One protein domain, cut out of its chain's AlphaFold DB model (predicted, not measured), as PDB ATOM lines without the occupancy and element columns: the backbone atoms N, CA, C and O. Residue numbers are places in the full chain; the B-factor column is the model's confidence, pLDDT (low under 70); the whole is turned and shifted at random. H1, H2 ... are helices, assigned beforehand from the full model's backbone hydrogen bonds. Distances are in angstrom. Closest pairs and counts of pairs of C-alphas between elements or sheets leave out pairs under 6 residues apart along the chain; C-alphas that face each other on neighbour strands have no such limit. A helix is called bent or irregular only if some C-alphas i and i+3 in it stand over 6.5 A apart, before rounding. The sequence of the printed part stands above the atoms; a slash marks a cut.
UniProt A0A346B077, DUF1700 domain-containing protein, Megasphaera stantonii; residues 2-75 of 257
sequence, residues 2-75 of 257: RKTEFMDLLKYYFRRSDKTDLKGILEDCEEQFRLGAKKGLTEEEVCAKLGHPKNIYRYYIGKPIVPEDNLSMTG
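AT A GLANCE: This is residues 2 to 75 of the 257 residues of the protein "DUF1700 domain-containing protein" of Megasphaera stantonii (UniProt A0A346B077). The longest helix, H2, and H1 make a helical hairpin, and two short helices, H3 and H4, follow one another along one side of it, each at a steep tilt to H1, with H3 meeting H1 at residues 3 to 6 of H1 alone. H3 packs on both helices of the hairpin and H4 on H1, while the small H5 is on the far side of H4, away from the hairpin. The printed part has 74 residues with five named helices, in the order H1, H2, H3, H4, H5, and no named strand: the class is all helix. It is compact, with a radius of gyration of the C-alphas of 12.0 A and spans of 34 by 27 by 17 A.

HOW THE PARTS SIT: Start with H2, residues 19 to 38. Beside it you find H1, residues 3 to 16, which touches it, closest at the C-alphas of Phe 14 and Leu 22, 6.2 A apart. The two form a hairpin, at a shallow tilt of 14 degrees and running opposite ways. Look next at H3, residues 43 to 50: it touches H2 at residues 29 to 37 alone, closest at the C-alphas of Gly 36 and Val 46, 6.2 A apart, at a steep tilt of 55 degrees, opposite ways. H3 also touches H1, at residues 3 to 6 of H1 alone, with the C-alphas of Lys 3 and Glu 43 closest at 6.0 A; the tilt is steep, 41 degrees, the same way. H1 is the hub, touching three helices; the third is H4, residues 53 to 60, closest at the C-alphas of Leu 10 and Pro 53, 5.2 A apart, at a steep tilt of 42 degrees, the same way. The helix packing is mostly crossed, that is, mostly at steep tilts. H2 and H4 are near each other; H3 and H4 are only just apart, their closest C-alphas 8.4 A from each other. H5, residues 67 to 71, only just touches H4, with 3 pairs of C-alphas within 8 A, the closest those of Asn 55 and Asp 69 at 7.3 A. H3 and H5 are close but not clearly touching, with the C-alphas of Ala 48 and Asn 70 closest at 7.1 A; H1 and H2 are both apart from H5. In H2, H3, H4 and H5 every O i to N i+4 pair is within hydrogen-bond range, and in H1 9 of 10 are.

IN THESE COORDINATES: Find C-alpha 19 at (-85.632, -8.743, -54.876); from there H2 runs 28.4 A to C-alpha 38 at (-97.234, -12.194, -80.578). H1 runs 21.6 A from C-alpha 3 at (-99.344, -3.824, -68.716) to C-alpha 16, and it is irregular: C-alphas 13 and 16 are 7.3 A apart. H3 is 10.4 A long from C-alpha 43 to 50, and H4 10.6 A from 53 to 60. H5 ends at C-alpha 71, (-113.406, -11.056, -61.584).

THE WHOLE: The two C-alphas farthest apart are those of Arg 16 and Gly 40, 34.5 A. The printed part has no cut, and the links H1 to H2, H2 to H3 and H3 to H4 are tight, while H4 to H5 is short. The mean pLDDT of the printed part is 76.5; look for values under 70 at residue 62 and residues 64 to 75, of which 67 to 71 belong to H5.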
ATOM      1  N   ARG A   2    -103.885  -1.990 -67.863       82.62
ATOM      2  CA  ARG A   2    -102.749  -1.997 -68.814       82.62
ATOM      3  C   ARG A   2    -101.517  -2.709 -68.250       82.62
ATOM      4  O   ARG A   2    -101.382  -2.834 -67.029       82.62
ATOM      5  N   LYS A   3    -100.584  -3.126 -69.120       81.69
ATOM      6  CA  LYS A   3     -99.344  -3.824 -68.716       81.69
ATOM      7  C   LYS A   3     -98.564  -3.042 -67.653       81.69
ATOM      8  O   LYS A   3     -98.107  -3.620 -66.671       81.69
ATOM      9  N   THR A   4     -98.397  -1.736 -67.839       83.12
ATOM     10  CA  THR A   4     -97.605  -0.879 -66.940       83.12
ATOM     11  C   THR A   4     -98.193  -0.824 -65.531       83.12
ATOM     12  O   THR A   4     -97.485  -1.059 -64.557       83.12
ATOM     13  N   GLU A   5     -99.506  -0.618 -65.435       83.25
ATOM     14  CA  GLU A   5    -100.256  -0.598 -64.176       83.25
ATOM     15  C   GLU A   5    -100.150  -1.946 -63.449       83.25
ATOM     16  O   GLU A   5     -99.958  -1.991 -62.232       83.25
ATOM     17  N   PHE A   6    -100.229  -3.054 -64.193       85.56
ATOM     18  CA  PHE A   6    -100.087  -4.403 -63.645       85.56
ATOM     19  C   PHE A   6     -98.703  -4.622 -63.033       85.56
ATOM     20  O   PHE A   6     -98.581  -5.088 -61.896       85.56
ATOM     21  N   MET A   7     -97.654  -4.265 -63.781       83.94
ATOM     22  CA  MET A   7     -96.266  -4.406 -63.344       83.94
ATOM     23  C   MET A   7     -95.976  -3.555 -62.104       83.94
ATOM     24  O   MET A   7     -95.266  -4.000 -61.201       83.94
ATOM     25  N   ASP A   8     -96.542  -2.353 -62.026       85.56
ATOM     26  CA  ASP A   8     -96.332  -1.460 -60.889       85.56
ATOM     27  C   ASP A   8     -97.081  -1.920 -59.632       85.56
ATOM     28  O   ASP A   8     -96.508  -1.877 -58.538       85.56
ATOM     29  N   LEU A   9     -98.296  -2.468 -59.765       86.00
ATOM     30  CA  LEU A   9     -98.989  -3.114 -58.641       86.00
ATOM     31  C   LEU A   9     -98.220  -4.335 -58.129       86.00
ATOM     32  O   LEU A   9     -98.119  -4.545 -56.919       86.00
ATOM     33  N   LEU A  10     -97.646  -5.130 -59.031       84.69
ATOM     34  CA  LEU A  10     -96.842  -6.287 -58.656       84.69
ATOM     35  C   LEU A  10     -95.596  -5.850 -57.874       84.69
ATOM     36  O   LEU A  10     -95.362  -6.328 -56.765       84.69
ATOM     37  N   LYS A  11     -94.863  -4.844 -58.364       85.12
ATOM     38  CA  LYS A  11     -93.738  -4.239 -57.624       85.12
ATOM     39  C   LYS A  11     -94.162  -3.678 -56.266       85.12
ATOM     40  O   LYS A  11     -93.394  -3.761 -55.311       85.12
ATOM     41  N   TYR A  12     -95.365  -3.114 -56.164       86.12
ATOM     42  CA  TYR A  12     -95.898  -2.604 -54.904       86.12
ATOM     43  C   TYR A  12     -96.141  -3.725 -53.884       86.12
ATOM     44  O   TYR A  12     -95.664  -3.623 -52.752       86.12
ATOM     45  N   TYR A  13     -96.817  -4.812 -54.272       81.56
ATOM     46  CA  TYR A  13     -97.086  -5.935 -53.364       81.56
ATOM     47  C   TYR A  13     -95.807  -6.660 -52.933       81.56
ATOM     48  O   TYR A  13     -95.646  -6.995 -51.761       81.56
ATOM     49  N   PHE A  14     -94.861  -6.818 -53.854       80.62
ATOM     50  CA  PHE A  14     -93.570  -7.453 -53.596       80.62
ATOM     51  C   PHE A  14     -92.514  -6.496 -53.017       80.62
ATOM     52  O   PHE A  14     -91.372  -6.899 -52.815       80.62
ATOM     53  N   ARG A  15     -92.863  -5.245 -52.678       81.31
ATOM     54  CA  ARG A  15     -91.920  -4.261 -52.108       81.31
ATOM     55  C   ARG A  15     -91.237  -4.750 -50.822       81.31
ATOM     56  O   ARG A  15     -90.143  -4.295 -50.505       81.31
ATOM     57  N   ARG A  16     -91.896  -5.637 -50.071       72.75
ATOM     58  CA  ARG A  16     -91.387  -6.234 -48.823       72.75
ATOM     59  C   ARG A  16     -90.813  -7.649 -49.010       72.75
ATOM     60  O   ARG A  16     -90.480  -8.281 -48.016       72.75
ATOM     61  N   SER A  17     -90.736  -8.143 -50.244       73.88
ATOM     62  CA  SER A  17     -90.265  -9.489 -50.590       73.88
ATOM     63  C   SER A  17     -88.849  -9.466 -51.164       73.88
ATOM     64  O   SER A  17     -88.305  -8.401 -51.466       73.88
ATOM     65  N   ASP A  18     -88.253 -10.648 -51.326       74.75
ATOM     66  CA  ASP A  18     -86.914 -10.787 -51.884       74.75
ATOM     67  C   ASP A  18     -86.839 -10.250 -53.320       74.75
ATOM     68  O   ASP A  18     -87.651 -10.568 -54.193       74.75
ATOM     69  N   LYS A  19     -85.823  -9.416 -53.578       75.56
ATOM     70  CA  LYS A  19     -85.632  -8.743 -54.876       75.56
ATOM     71  C   LYS A  19     -85.397  -9.734 -56.018       75.56
ATOM     72  O   LYS A  19     -85.731  -9.433 -57.161       75.56
ATOM     73  N   THR A  20     -84.833 -10.899 -55.708       73.25
ATOM     74  CA  THR A  20     -84.594 -11.973 -56.675       73.25
ATOM     75  C   THR A  20     -85.900 -12.622 -57.124       73.25
ATOM     76  O   THR A  20     -86.116 -12.784 -58.323       73.25
ATOM     77  N   ASP A  21     -86.805 -12.900 -56.184       74.12
ATOM     78  CA  ASP A  21     -88.112 -13.488 -56.485       74.12
ATOM     79  C   ASP A  21     -88.990 -12.506 -57.254       74.12
ATOM     80  O   ASP A  21     -89.633 -12.874 -58.238       74.12
ATOM     81  N   LEU A  22     -88.959 -11.229 -56.860       78.06
ATOM     82  CA  LEU A  22     -89.642 -10.163 -57.586       78.06
ATOM     83  C   LEU A  22     -89.159 -10.079 -59.039       78.06
ATOM     84  O   LEU A  22     -89.982  -9.979 -59.945       78.06
ATOM     85  N   LYS A  23     -87.844 -10.145 -59.272       80.19
ATOM     86  CA  LYS A  23     -87.284 -10.103 -60.626       80.19
ATOM     87  C   LYS A  23     -87.768 -11.286 -61.470       80.19
ATOM     88  O   LYS A  23     -88.247 -11.059 -62.574       80.19
ATOM     89  N   GLY A  24     -87.719 -12.508 -60.936       78.88
ATOM     90  CA  GLY A  24     -88.176 -13.697 -61.662       78.88
ATOM     91  C   GLY A  24     -89.674 -13.668 -61.979       78.88
ATOM     92  O   GLY A  24     -90.084 -13.966 -63.096       78.88
ATOM     93  N   ILE A  25     -90.502 -13.233 -61.028       81.12
ATOM     94  CA  ILE A  25     -91.954 -13.125 -61.235       81.12
ATOM     95  C   ILE A  25     -92.284 -12.022 -62.254       81.12
ATOM     96  O   ILE A  25     -93.204 -12.181 -63.059       81.12
ATOM     97  N   LEU A  26     -91.539 -10.912 -62.242       83.88
ATOM     98  CA  LEU A  26     -91.705  -9.830 -63.210       83.88
ATOM     99  C   LEU A  26     -91.330 -10.283 -64.629       83.88
ATOM    100  O   LEU A  26     -92.081 -10.010 -65.562       83.88
ATOM    101  N   GLU A  27     -90.214 -11.003 -64.773       84.12
ATOM    102  CA  GLU A  27     -89.754 -11.574 -66.046       84.12
ATOM    103  C   GLU A  27     -90.763 -12.584 -66.611       84.12
ATOM    104  O   GLU A  27     -91.131 -12.489 -67.783       84.12
ATOM    105  N   ASP A  28     -91.292 -13.478 -65.768       83.12
ATOM    106  CA  ASP A  28     -92.342 -14.429 -66.154       83.12
ATOM    107  C   ASP A  28     -93.597 -13.706 -66.668       83.12
ATOM    108  O   ASP A  28     -94.159 -14.065 -67.707       83.12
ATOM    109  N   CYS A  29     -94.050 -12.667 -65.956       82.44
ATOM    110  CA  CYS A  29     -95.223 -11.900 -66.371       82.44
ATOM    111  C   CYS A  29     -94.952 -11.143 -67.678       82.44
ATOM    112  O   CYS A  29     -95.793 -11.136 -68.577       82.44
ATOM    113  N   GLU A  30     -93.779 -10.528 -67.818       84.00
ATOM    114  CA  GLU A  30     -93.382  -9.818 -69.033       84.00
ATOM    115  C   GLU A  30     -93.300 -10.747 -70.252       84.00
ATOM    116  O   GLU A  30     -93.732 -10.368 -71.347       84.00
ATOM    117  N   GLU A  31     -92.839 -11.984 -70.070       83.94
ATOM    118  CA  GLU A  31     -92.864 -12.984 -71.129       83.94
ATOM    119  C   GLU A  31     -94.298 -13.343 -71.545       83.94
ATOM    120  O   GLU A  31     -94.571 -13.440 -72.745       83.94
ATOM    121  N   GLN A  32     -95.241 -13.446 -70.602       78.69
ATOM    122  CA  GLN A  32     -96.658 -13.655 -70.926       78.69
ATOM    123  C   GLN A  32     -97.243 -12.487 -71.733       78.69
ATOM    124  O   GLN A  32     -97.939 -12.725 -72.723       78.69
ATOM    125  N   PHE A  33     -96.898 -11.238 -71.401       82.88
ATOM    126  CA  PHE A  33     -97.270 -10.075 -72.218       82.88
ATOM    127  C   PHE A  33     -96.647 -10.122 -73.616       82.88
ATOM    128  O   PHE A  33     -97.331  -9.852 -74.604       82.88
ATOM    129  N   ARG A  34     -95.381 -10.534 -73.737       84.56
ATOM    130  CA  ARG A  34     -94.706 -10.688 -75.036       84.56
ATOM    131  C   ARG A  34     -95.349 -11.785 -75.891       84.56
ATOM    132  O   ARG A  34     -95.504 -11.614 -77.101       84.56
ATOM    133  N   LEU A  35     -95.713 -12.912 -75.283       81.56
ATOM    134  CA  LEU A  35     -96.403 -14.017 -75.950       81.56
ATOM    135  C   LEU A  35     -97.837 -13.641 -76.334       81.56
ATOM    136  O   LEU A  35     -98.290 -14.024 -77.412       81.56
ATOM    137  N   GLY A  36     -98.527 -12.873 -75.490       78.81
ATOM    138  CA  GLY A  36     -99.843 -12.307 -75.780       78.81
ATOM    139  C   GLY A  36     -99.810 -11.375 -76.987       78.81
ATOM    140  O   GLY A  36    -100.559 -11.591 -77.938       78.81
ATOM    141  N   ALA A  37     -98.853 -10.444 -77.015       82.88
ATOM    142  CA  ALA A  37     -98.646  -9.534 -78.139       82.88
ATOM    143  C   ALA A  37     -98.337 -10.281 -79.449       82.88
ATOM    144  O   ALA A  37     -98.905  -9.964 -80.492       82.88
ATOM    145  N   LYS A  38     -97.508 -11.337 -79.405       83.12
ATOM    146  CA  LYS A  38     -97.234 -12.194 -80.578       83.12
ATOM    147  C   LYS A  38     -98.463 -12.952 -81.089       83.12
ATOM    148  O   LYS A  38     -98.509 -13.295 -82.264       83.12
ATOM    149  N   LYS A  39     -99.428 -13.238 -80.215       79.62
ATOM    150  CA  LYS A  39    -100.695 -13.904 -80.553       79.62
ATOM    151  C   LYS A  39    -101.808 -12.916 -80.928       79.62
ATOM    152  O   LYS A  39    -102.916 -13.363 -81.199       79.62
ATOM    153  N   GLY A  40    -101.528 -11.609 -80.934       80.75
ATOM    154  CA  GLY A  40    -102.513 -10.563 -81.221       80.75
ATOM    155  C   GLY A  40    -103.540 -10.335 -80.106       80.75
ATOM    156  O   GLY A  40    -104.580  -9.743 -80.367       80.75
ATOM    157  N   LEU A  41    -103.274 -10.817 -78.887       78.69
ATOM    158  CA  LEU A  41    -104.130 -10.579 -77.722       78.69
ATOM    159  C   LEU A  41    -103.895  -9.166 -77.183       78.69
ATOM    160  O   LEU A  41    -102.756  -8.684 -77.169       78.69
ATOM    161  N   THR A  42    -104.957  -8.526 -76.702       81.94
ATOM    162  CA  THR A  42    -104.840  -7.202 -76.077       81.94
ATOM    163  C   THR A  42    -104.214  -7.318 -74.686       81.94
ATOM    164  O   THR A  42    -104.316  -8.351 -74.021       81.94
ATOM    165  N   GLU A  43    -103.549  -6.259 -74.211       77.88
ATOM    166  CA  GLU A  43    -102.928  -6.269 -72.876       77.88
ATOM    167  C   GLU A  43    -103.943  -6.576 -71.766       77.88
ATOM    168  O   GLU A  43    -103.606  -7.227 -70.781       77.88
ATOM    169  N   GLU A  44    -105.196  -6.162 -71.946       80.31
ATOM    170  CA  GLU A  44    -106.280  -6.372 -70.987       80.31
ATOM    171  C   GLU A  44    -106.687  -7.843 -70.893       80.31
ATOM    172  O   GLU A  44    -106.864  -8.365 -69.793       80.31
ATOM    173  N   GLU A  45    -106.746  -8.543 -72.027       77.00
ATOM    174  CA  GLU A  45    -106.988  -9.987 -72.065       77.00
ATOM    175  C   GLU A  45    -105.834 -10.769 -71.436       77.00
ATOM    176  O   GLU A  45    -106.049 -11.802 -70.799       77.00
ATOM    177  N   VAL A  46    -104.599 -10.288 -71.604       79.19
ATOM    178  CA  VAL A  46    -103.426 -10.900 -70.973       79.19
ATOM    179  C   VAL A  46    -103.463 -10.688 -69.458       79.19
ATOM    180  O   VAL A  46    -103.270 -11.651 -68.716       79.19
ATOM    181  N   CYS A  47    -103.798  -9.484 -68.986       79.44
ATOM    182  CA  CYS A  47    -104.018  -9.194 -67.565       79.44
ATOM    183  C   CYS A  47    -105.137 -10.060 -66.966       79.44
ATOM    184  O   CYS A  47    -104.965 -10.625 -65.886       79.44
ATOM    185  N   ALA A  48    -106.260 -10.211 -67.675       75.88
ATOM    186  CA  ALA A  48    -107.376 -11.046 -67.239       75.88
ATOM    187  C   ALA A  48    -106.979 -12.530 -67.127       75.88
ATOM    188  O   ALA A  48    -107.379 -13.202 -66.177       75.88
ATOM    189  N   LYS A  49    -106.144 -13.030 -68.049       78.00
ATOM    190  CA  LYS A  49    -105.592 -14.397 -68.000       78.00
ATOM    191  C   LYS A  49    -104.572 -14.594 -66.878       78.00
ATOM    192  O   LYS A  49    -104.537 -15.664 -66.280       78.00
ATOM    193  N   LEU A  50    -103.742 -13.587 -66.605       77.50
ATOM    194  CA  LEU A  50    -102.752 -13.608 -65.521       77.50
ATOM    195  C   LEU A  50    -103.404 -13.523 -64.129       77.50
ATOM    196  O   LEU A  50    -102.851 -14.044 -63.161       77.50
ATOM    197  N   GLY A  51    -104.575 -12.893 -64.027       78.00
ATOM    198  CA  GLY A  51    -105.268 -12.651 -62.762       78.00
ATOM    199  C   GLY A  51    -104.694 -11.463 -61.982       78.00
ATOM    200  O   GLY A  51    -103.717 -10.836 -62.374       78.00
ATOM    201  N   HIS A  52    -105.314 -11.109 -60.858       80.56
ATOM    202  CA  HIS A  52    -104.962  -9.922 -60.082       80.56
ATOM    203  C   HIS A  52    -103.538 -10.013 -59.491       80.56
ATOM    204  O   HIS A  52    -103.233 -11.007 -58.824       80.56
ATOM    205  N   PRO A  53    -102.675  -8.974 -59.609       82.25
ATOM    206  CA  PRO A  53    -101.316  -8.969 -59.045       82.25
ATOM    207  C   PRO A  53    -101.264  -9.336 -57.553       82.25
ATOM    208  O   PRO A  53    -100.351 -10.007 -57.077       82.25
ATOM    209  N   LYS A  54    -102.303  -8.944 -56.809       80.56
ATOM    210  CA  LYS A  54    -102.519  -9.313 -55.400       80.56
ATOM    211  C   LYS A  54    -102.688 -10.821 -55.189       80.56
ATOM    212  O   LYS A  54    -102.202 -11.340 -54.191       80.56
ATOM    213  N   ASN A  55    -103.350 -11.534 -56.099       77.44
ATOM    214  CA  ASN A  55    -103.489 -12.989 -56.028       77.44
ATOM    215  C   ASN A  55    -102.182 -13.702 -56.376       77.44
ATOM    216  O   ASN A  55    -101.849 -14.682 -55.714       77.44
ATOM    217  N   ILE A  56    -101.396 -13.162 -57.312       80.56
ATOM    218  CA  ILE A  56    -100.030 -13.638 -57.586       80.56
ATOM    219  C   ILE A  56     -99.165 -13.506 -56.323       80.56
ATOM    220  O   ILE A  56     -98.469 -14.443 -55.932       80.56
ATOM    221  N   TYR A  57     -99.275 -12.376 -55.622       79.38
ATOM    222  CA  TYR A  57     -98.603 -12.183 -54.340       79.38
ATOM    223  C   TYR A  57     -99.120 -13.127 -53.245       79.38
ATOM    224  O   TYR A  57     -98.328 -13.700 -52.502       79.38
ATOM    225  N   ARG A  58    -100.440 -13.339 -53.145       74.31
ATOM    226  CA  ARG A  58    -101.034 -14.263 -52.161       74.31
ATOM    227  C   ARG A  58    -100.588 -15.702 -52.385       74.31
ATOM    228  O   ARG A  58    -100.222 -16.357 -51.414       74.31
ATOM    229  N   TYR A  59    -100.516 -16.135 -53.640       74.62
ATOM    230  CA  TYR A  59     -99.912 -17.406 -54.024       74.62
ATOM    231  C   TYR A  59     -98.444 -17.498 -53.581       74.62
ATOM    232  O   TYR A  59     -98.039 -18.504 -53.000       74.62
ATOM    233  N   TYR A  60     -97.661 -16.433 -53.778       73.69
ATOM    234  CA  TYR A  60     -96.263 -16.389 -53.346       73.69
ATOM    235  C   TYR A  60     -96.108 -16.580 -51.826       73.69
ATOM    236  O   TYR A  60     -95.311 -17.409 -51.394       73.69
ATOM    237  N   ILE A  61     -96.930 -15.906 -51.016       73.25
ATOM    238  CA  ILE A  61     -96.912 -16.029 -49.543       73.25
ATOM    239  C   ILE A  61     -97.701 -17.239 -49.003       73.25
ATOM    240  O   ILE A  61     -97.889 -17.347 -47.792       73.25
ATOM    241  N   GLY A  62     -98.206 -18.125 -49.871       65.12
ATOM    242  CA  GLY A  62     -98.950 -19.328 -49.473       65.12
ATOM    243  C   GLY A  62    -100.346 -19.067 -48.894       65.12
ATOM    244  O   GLY A  62    -100.888 -19.914 -48.187       65.12
ATOM    245  N   LYS A  63    -100.939 -17.901 -49.167       70.81
ATOM    246  CA  LYS A  63    -102.328 -17.588 -48.803       70.81
ATOM    247  C   LYS A  63    -103.289 -18.049 -49.906       70.81
ATOM    248  O   LYS A  63    -102.925 -17.994 -51.081       70.81
ATOM    249  N   PRO A  64    -104.526 -18.453 -49.557       66.69
ATOM    250  CA  PRO A  64    -105.517 -18.863 -50.549       66.69
ATOM    251  C   PRO A  64    -105.803 -17.713 -51.515       66.69
ATOM    252  O   PRO A  64    -105.915 -16.566 -51.085       66.69
ATOM    253  N   ILE A  65    -105.910 -18.004 -52.809       65.69
ATOM    254  CA  ILE A  65    -106.327 -17.026 -53.823       65.69
ATOM    255  C   ILE A  65    -107.797 -16.638 -53.592       65.69
ATOM    256  O   ILE A  65    -108.584 -17.465 -53.146       65.69
ATOM    257  N   VAL A  66    -108.162 -15.375 -53.840       69.75
ATOM    258  CA  VAL A  66    -109.556 -14.880 -53.766       69.75
ATOM    259  C   VAL A  66    -110.009 -14.664 -55.206       69.75
ATOM    260  O   VAL A  66    -109.540 -13.712 -55.836       69.75
ATOM    261  N   PRO A  67    -110.812 -15.578 -55.777       67.12
ATOM    262  CA  PRO A  67    -111.270 -15.494 -57.165       67.12
ATOM    263  C   PRO A  67    -111.976 -14.174 -57.506       67.12
ATOM    264  O   PRO A  67    -111.890 -13.702 -58.638       67.12
ATOM    265  N   GLU A  68    -112.600 -13.541 -56.516       62.91
ATOM    266  CA  GLU A  68    -113.317 -12.269 -56.612       62.91
ATOM    267  C   GLU A  68    -112.404 -11.120 -57.072       62.91
ATOM    268  O   GLU A  68    -112.799 -10.307 -57.906       62.91
ATOM    269  N   ASP A  69    -111.142 -11.107 -56.625       63.19
ATOM    270  CA  ASP A  69    -110.151 -10.101 -57.035       63.19
ATOM    271  C   ASP A  69    -109.814 -10.229 -58.543       63.19
ATOM    272  O   ASP A  69    -109.437  -9.246 -59.181       63.19
ATOM    273  N   ASN A  70    -109.966 -11.422 -59.140       62.81
ATOM    274  CA  ASN A  70    -109.723 -11.658 -60.572       62.81
ATOM    275  C   ASN A  70    -110.939 -11.292 -61.438       62.81
ATOM    276  O   ASN A  70    -110.763 -10.842 -62.568       62.81
ATOM    277  N   LEU A  71    -112.159 -11.450 -60.910       57.66
ATOM    278  CA  LEU A  71    -113.406 -11.056 -61.584       57.66
ATOM    279  C   LEU A  71    -113.482  -9.536 -61.788       57.66
ATOM    280  O   LEU A  71    -113.984  -9.067 -62.807       57.66
ATOM    281  N   SER A  72    -112.886  -8.759 -60.879       54.59
ATOM    282  CA  SER A  72    -112.762  -7.302 -61.022       54.59
ATOM    283  C   SER A  72    -111.961  -6.862 -62.264       54.59
ATOM    284  O   SER A  72    -112.020  -5.688 -62.628       54.59
ATOM    285  N   MET A  73    -111.206  -7.757 -62.917       55.56
ATOM    286  CA  MET A  73    -110.397  -7.435 -64.102       55.56
ATOM    287  C   MET A  73    -111.113  -7.637 -65.442       55.56
ATOM    288  O   MET A  73    -110.650  -7.089 -66.440       55.56
ATOM    289  N   THR A  74    -112.211  -8.401 -65.502       50.53
ATOM    290  CA  THR A  74    -112.864  -8.789 -66.773       50.53
ATOM    291  C   THR A  74    -113.880  -7.771 -67.300       50.53
ATOM    292  O   THR A  74    -114.615  -8.076 -68.230       50.53
ATOM    293  N   GLY A  75    -113.896  -6.554 -66.749       41.12
ATOM    294  CA  GLY A  75    -114.696  -5.445 -67.261       41.12
ATOM    295  C   GLY A  75    -116.156  -5.476 -66.815       41.12
ATOM    296  O   GLY A  75    -117.027  -5.990 -67.504       41.12
TER     297      GLY A  75